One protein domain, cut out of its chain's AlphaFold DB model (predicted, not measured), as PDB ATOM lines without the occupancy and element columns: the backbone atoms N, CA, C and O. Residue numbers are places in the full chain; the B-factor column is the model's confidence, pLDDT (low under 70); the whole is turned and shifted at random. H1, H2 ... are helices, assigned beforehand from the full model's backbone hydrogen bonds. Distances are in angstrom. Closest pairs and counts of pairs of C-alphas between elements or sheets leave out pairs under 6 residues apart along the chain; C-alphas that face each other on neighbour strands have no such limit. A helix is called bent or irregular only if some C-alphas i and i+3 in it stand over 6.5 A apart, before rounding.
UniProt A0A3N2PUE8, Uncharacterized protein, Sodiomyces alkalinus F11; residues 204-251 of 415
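This is residues 204 to 251 of the 415 residues of an uncharacterized protein of Sodiomyces alkalinus F11 (UniProt A0A3N2PUE8). Two long helices make an open, flat V: H1 runs out along one arm, the chain turns at a tight link, and H2 runs back along the other arm. The two helices come near each other at the turn, and residues 204 to 223 of H1 and 237 to 251 of H2 stand free. The printed part has 48 residues with two named helices, H1 then H2, and no named strand; its class is all helix. It is only just loose, close to extended, with a radius of gyration of the C-alphas of 14.1 A, and its C-alphas span 41 by 30 by 5 A.

Find C-alpha 204 at (202.453, 233.255, 254.505); here H1 begins, and it runs through residues 204 to 229, 37.4 A from first to last C-alpha, to C-alpha 229 at (204.666, 209.417, 283.283). After residues 230 to 232, look for C-alpha 233 at (212.682, 211.236, 285.214), where H2 begins. H2 holds residues 233 to 251 and is 29.3 A long from first to last C-alpha, ending at C-alpha 251 at (226.977, 230.627, 268.532). H2 is neither bent nor irregular, but only just: C-alphas 234 and 237 are 6.3 A apart.

Look at Leu 227 and Val 233: their C-alphas, the closest of H1 and H2, are 7.3 A apart. The two helices are close but not clearly touching, with 1 pair of C-alphas within 8 A. They run opposite ways at a shallow tilt of 33 degrees, only just short of steep, and their centres are 18.3 A apart. Along the backbone of H1 you will find every O i to N i+4 pair within hydrogen-bond range, while in H2 12 of 15 are.

The two C-alphas farthest apart are those of Ser 204 and Leu 234, at 41.2 A. The printed part has no cut, and its link from H1 to H2 is tight. In the B-factor column, the mean pLDDT of the printed part is 74.9; the model's confidence is under 70 at residues 204 to 205 and 232 to 251.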
ATOM      1  N   SER A 204     202.934 234.591 254.878       59.91
ATOM      2  CA  SER A 204     202.453 233.255 254.505       59.91
ATOM      3  C   SER A 204     203.525 232.173 254.711       59.91
ATOM      4  O   SER A 204     203.285 231.188 255.413       59.91
ATOM      5  N   VAL A 205     204.748 232.387 254.214       64.06
ATOM      6  CA  VAL A 205     205.879 231.457 254.390       64.06
ATOM      7  C   VAL A 205     206.279 231.363 255.863       64.06
ATOM      8  O   VAL A 205     206.433 230.257 256.390       64.06
ATOM      9  N   GLN A 206     206.343 232.496 256.566       70.38
ATOM     10  CA  GLN A 206     206.639 232.529 258.000       70.38
ATOM     11  C   GLN A 206     205.555 231.820 258.821       70.38
ATOM     12  O   GLN A 206     205.880 231.060 259.732       70.38
ATOM     13  N   SER A 207     204.274 231.962 258.459       75.31
ATOM     14  CA  SER A 207     203.179 231.251 259.129       75.31
ATOM     15  C   SER A 207     203.311 229.731 258.991       75.31
ATOM     16  O   SER A 207     203.066 229.005 259.956       75.31
ATOM     17  N   SER A 208     203.783 229.242 257.837       85.81
ATOM     18  CA  SER A 208     204.002 227.811 257.604       85.81
ATOM     19  C   SER A 208     205.176 227.260 258.425       85.81
ATOM     20  O   SER A 208     205.064 226.181 259.010       85.81
ATOM     21  N   ILE A 209     206.267 228.024 258.550       85.25
ATOM     22  CA  ILE A 209     207.447 227.654 259.346       85.25
ATOM     23  C   ILE A 209     207.105 227.674 260.838       85.25
ATOM     24  O   ILE A 209     207.409 226.713 261.547       85.25
ATOM     25  N   ILE A 210     206.414 228.715 261.307       90.50
ATOM     26  CA  ILE A 210     205.963 228.830 262.700       90.50
ATOM     27  C   ILE A 210     204.990 227.696 263.038       90.50
ATOM     28  O   ILE A 210     205.136 227.064 264.083       90.50
ATOM     29  N   ARG A 211     204.045 227.369 262.143       89.38
ATOM     30  CA  ARG A 211     203.124 226.237 262.328       89.38
ATOM     31  C   ARG A 211     203.876 224.906 262.410       89.38
ATOM     32  O   ARG A 211     203.602 224.122 263.317       89.38
ATOM     33  N   ARG A 212     204.842 224.656 261.517       93.88
ATOM     34  CA  ARG A 212     205.689 223.448 261.562       93.88
ATOM     35  C   ARG A 212     206.484 223.371 262.866       93.88
ATOM     36  O   ARG A 212     206.490 222.325 263.509       93.88
ATOM     37  N   ALA A 213     207.088 224.475 263.302       91.31
ATOM     38  CA  ALA A 213     207.815 224.538 264.567       91.31
ATOM     39  C   ALA A 213     206.895 224.285 265.776       91.31
ATOM     40  O   ALA A 213     207.258 223.538 266.682       91.31
ATOM     41  N   ALA A 214     205.683 224.847 265.773       94.56
ATOM     42  CA  ALA A 214     204.694 224.629 266.825       94.56
ATOM     43  C   ALA A 214     204.245 223.159 266.901       94.56
ATOM     44  O   ALA A 214     204.157 222.604 267.996       94.56
ATOM     45  N   LEU A 215     204.026 222.508 265.752       96.69
ATOM     46  CA  LEU A 215     203.710 221.077 265.694       96.69
ATOM     47  C   LEU A 215     204.853 220.224 266.255       96.69
ATOM     48  O   LEU A 215     204.607 219.369 267.105       96.69
ATOM     49  N   LEU A 216     206.100 220.495 265.856       96.94
ATOM     50  CA  LEU A 216     207.275 219.787 266.380       96.94
ATOM     51  C   LEU A 216     207.432 219.976 267.895       96.94
ATOM     52  O   LEU A 216     207.706 219.014 268.612       96.94
ATOM     53  N   ASN A 217     207.203 221.188 268.402       95.31
ATOM     54  CA  ASN A 217     207.252 221.469 269.837       95.31
ATOM     55  C   ASN A 217     206.128 220.762 270.607       95.31
ATOM     56  O   ASN A 217     206.358 220.287 271.720       95.31
ATOM     57  N   SER A 218     204.936 220.649 270.018       94.06
ATOM     58  CA  SER A 218     203.817 219.903 270.603       94.06
ATOM     59  C   SER A 218     204.136 218.410 270.709       94.06
ATOM     60  O   SER A 218     203.986 217.828 271.782       94.06
ATOM     61  N   VAL A 219     204.670 217.804 269.641       96.00
ATOM     62  CA  VAL A 219     205.118 216.398 269.654       96.00
ATOM     63  C   VAL A 219     206.220 216.189 270.692       96.00
ATOM     64  O   VAL A 219     206.137 215.265 271.496       96.00
ATOM     65  N   ARG A 220     207.211 217.087 270.738       94.88
ATOM     66  CA  ARG A 220     208.290 217.033 271.733       94.88
ATOM     67  C   ARG A 220     207.754 217.095 273.165       94.88
ATOM     68  O   ARG A 220     208.190 216.310 273.996       94.88
ATOM     69  N   SER A 221     206.804 217.990 273.435       90.88
ATOM     70  CA  SER A 221     206.201 218.139 274.768       90.88
ATOM     71  C   SER A 221     205.396 216.899 275.162       90.88
ATOM     72  O   SER A 221     205.493 216.442 276.294       90.88
ATOM     73  N   ARG A 222     204.645 216.304 274.221       93.56
ATOM     74  CA  ARG A 222     203.904 215.055 274.466       93.56
ATOM     75  C   ARG A 222     204.834 213.895 274.802       93.56
ATOM     76  O   ARG A 222     204.590 213.212 275.787       93.56
ATOM     77  N   LEU A 223     205.912 213.721 274.038       92.88
ATOM     78  CA  LEU A 223     206.902 212.671 274.301       92.88
ATOM     79  C   LEU A 223     207.595 212.868 275.654       92.88
ATOM     80  O   LEU A 223     207.806 211.903 276.379       92.88
ATOM     81  N   GLN A 224     207.924 214.111 276.017       87.50
ATOM     82  CA  GLN A 224     208.497 214.417 277.330       87.50
ATOM     83  C   GLN A 224     207.522 214.100 278.468       87.50
ATOM     84  O   GLN A 224     207.934 213.516 279.468       87.50
ATOM     85  N   ASN A 225     206.240 214.428 278.307       88.31
ATOM     86  CA  ASN A 225     205.219 214.102 279.300       88.31
ATOM     87  C   ASN A 225     205.040 212.584 279.436       88.31
ATOM     88  O   ASN A 225     205.034 212.083 280.553       88.31
ATOM     89  N   GLU A 226     204.994 211.843 278.326       89.88
ATOM     90  CA  GLU A 226     204.866 210.380 278.348       89.88
ATOM     91  C   GLU A 226     206.086 209.698 278.998       89.88
ATOM     92  O   GLU A 226     205.936 208.773 279.793       89.88
ATOM     93  N   LEU A 227     207.303 210.184 278.727       85.00
ATOM     94  CA  LEU A 227     208.525 209.713 279.398       85.00
ATOM     95  C   LEU A 227     208.518 210.027 280.901       85.00
ATOM     96  O   LEU A 227     208.985 209.222 281.708       85.00
ATOM     97  N   THR A 228     207.962 211.180 281.279       85.88
ATOM     98  CA  THR A 228     207.805 211.578 282.684       85.88
ATOM     99  C   THR A 228     206.803 210.668 283.396       85.88
ATOM    100  O   THR A 228     207.082 210.203 284.500       85.88
ATOM    101  N   GLU A 229     205.677 210.344 282.754       86.00
ATOM    102  CA  GLU A 229     204.666 209.417 283.283       86.00
ATOM    103  C   GLU A 229     205.197 207.984 283.427       86.00
ATOM    104  O   GLU A 229     204.822 207.276 284.359       86.00
ATOM    105  N   ARG A 230     206.130 207.565 282.563       88.12
ATOM    106  CA  ARG A 230     206.812 206.264 282.668       88.12
ATOM    107  C   ARG A 230     207.894 206.215 283.757       88.12
ATOM    108  O   ARG A 230     208.500 205.166 283.954       88.12
ATOM    109  N   GLY A 231     208.128 207.310 284.485       79.69
ATOM    110  CA  GLY A 231     209.048 207.344 285.625       79.69
ATOM    111  C   GLY A 231     210.534 207.406 285.253       79.69
ATOM    112  O   GLY A 231     211.386 207.280 286.132       79.69
ATOM    113  N   GLU A 232     210.883 207.666 283.989       66.81
ATOM    114  CA  GLU A 232     212.275 207.805 283.524       66.81
ATOM    115  C   GLU A 232     212.792 209.250 283.718       66.81
ATOM    116  O   GLU A 232     213.374 209.894 282.841       66.81
ATOM    117  N   VAL A 233     212.522 209.805 284.901       60.47
ATOM    118  CA  VAL A 233     212.682 211.236 285.214       60.47
ATOM    119  C   VAL A 233     214.150 211.624 285.444       60.47
ATOM    120  O   VAL A 233     214.534 212.768 285.224       60.47
ATOM    121  N   LEU A 234     215.011 210.674 285.825       60.75
ATOM    122  CA  LEU A 234     216.406 210.973 286.183       60.75
ATOM    123  C   LEU A 234     217.356 211.111 284.979       60.75
ATOM    124  O   LEU A 234     218.411 211.727 285.113       60.75
ATOM    125  N   LEU A 235     217.003 210.576 283.803       57.94
ATOM    126  CA  LEU A 235     217.878 210.613 282.620       57.94
ATOM    127  C   LEU A 235     217.574 211.795 281.681       57.94
ATOM    128  O   LEU A 235     218.460 212.300 280.987       57.94
ATOM    129  N   THR A 236     216.325 212.262 281.665       57.62
ATOM    130  CA  THR A 236     215.845 213.288 280.728       57.62
ATOM    131  C   THR A 236     216.314 214.697 281.091       57.62
ATOM    132  O   THR A 236     216.654 215.470 280.192       57.62
ATOM    133  N   ASP A 237     216.436 215.012 282.382       58.53
ATOM    134  CA  ASP A 237     216.921 216.322 282.835       58.53
ATOM    135  C   ASP A 237     218.431 216.500 282.561       58.53
ATOM    136  O   ASP A 237     218.881 217.550 282.094       58.53
ATOM    137  N   ALA A 238     219.216 215.422 282.689       57.78
ATOM    138  CA  ALA A 238     220.632 215.409 282.314       57.78
ATOM    139  C   ALA A 238     220.837 215.607 280.795       57.78
ATOM    140  O   ALA A 238     221.720 216.355 280.363       57.78
ATOM    141  N   ALA A 239     219.990 215.000 279.955       58.19
ATOM    142  CA  ALA A 239     220.032 215.199 278.505       58.19
ATOM    143  C   ALA A 239     219.580 216.617 278.094       58.19
ATOM    144  O   ALA A 239     220.178 217.231 277.206       58.19
ATOM    145  N   ALA A 240     218.577 217.193 278.762       61.28
ATOM    146  CA  ALA A 240     218.140 218.563 278.498       61.28
ATOM    147  C   ALA A 240     219.247 219.589 278.809       61.28
ATOM    148  O   ALA A 240     219.518 220.469 277.981       61.28
ATOM    149  N   GLN A 241     219.959 219.430 279.929       60.56
ATOM    150  CA  GLN A 241     221.075 220.308 280.307       60.56
ATOM    151  C   GLN A 241     222.252 220.248 279.316       60.56
ATOM    152  O   GLN A 241     222.833 221.284 278.982       60.56
ATOM    153  N   THR A 242     222.565 219.072 278.755       56.09
ATOM    154  CA  THR A 242     223.643 218.945 277.748       56.09
ATOM    155  C   THR A 242     223.298 219.619 276.415       56.09
ATOM    156  O   THR A 242     224.170 220.232 275.790       56.09
ATOM    157  N   THR A 243     222.026 219.604 275.996       58.66
ATOM    158  CA  THR A 243     221.605 220.314 274.771       58.66
ATOM    159  C   THR A 243     221.676 221.839 274.905       58.66
ATOM    160  O   THR A 243     221.998 222.522 273.930       58.66
ATOM    161  N   MET A 244     221.442 222.385 276.106       57.88
ATOM    162  CA  MET A 244     221.572 223.824 276.364       57.88
ATOM    163  C   MET A 244     223.029 224.301 276.250       57.88
ATOM    164  O   MET A 244     223.288 225.330 275.623       57.88
ATOM    165  N   LEU A 245     223.986 223.521 276.763       57.47
ATOM    166  CA  LEU A 245     225.420 223.827 276.665       57.47
ATOM    167  C   LEU A 245     225.935 223.793 275.216       57.47
ATOM    168  O   LEU A 245     226.695 224.673 274.805       57.47
ATOM    169  N   HIS A 246     225.466 222.844 274.401       55.47
ATOM    170  CA  HIS A 246     225.859 222.755 272.990       55.47
ATOM    171  C   HIS A 246     225.353 223.931 272.141       55.47
ATOM    172  O   HIS A 246     226.048 224.371 271.220       55.47
ATOM    173  N   ARG A 247     224.175 224.484 272.460       51.34
ATOM    174  CA  ARG A 247     223.626 225.649 271.749       51.34
ATOM    175  C   ARG A 247     224.429 226.926 272.019       51.34
ATOM    176  O   ARG A 247     224.567 227.745 271.114       51.34
ATOM    177  N   GLY A 248     225.001 227.069 273.217       53.22
ATOM    178  CA  GLY A 248     225.893 228.182 273.556       53.22
ATOM    179  C   GLY A 248     227.216 228.157 272.779       53.22
ATOM    180  O   GLY A 248     227.675 229.198 272.317       53.22
ATOM    181  N   GLN A 249     227.804 226.975 272.556       54.62
ATOM    182  CA  GLN A 249     229.088 226.863 271.845       54.62
ATOM    183  C   GLN A 249     228.986 227.032 270.319       54.62
ATOM    184  O   GLN A 249     229.911 227.572 269.707       54.62
ATOM    185  N   GLN A 250     227.866 226.642 269.696       54.62
ATOM    186  CA  GLN A 250     227.659 226.844 268.252       54.62
ATOM    187  C   GLN A 250     227.554 228.328 267.865       54.62
ATOM    188  O   GLN A 250     227.982 228.704 266.774       54.62
ATOM    189  N   ALA A 251     227.055 229.184 268.765       53.47
ATOM    190  CA  ALA A 251     226.977 230.627 268.532       53.47
ATOM    191  C   ALA A 251     228.358 231.312 268.493       53.47
ATOM    192  O   ALA A 251     228.495 232.358 267.868       53.47
TER     193      ALA A 251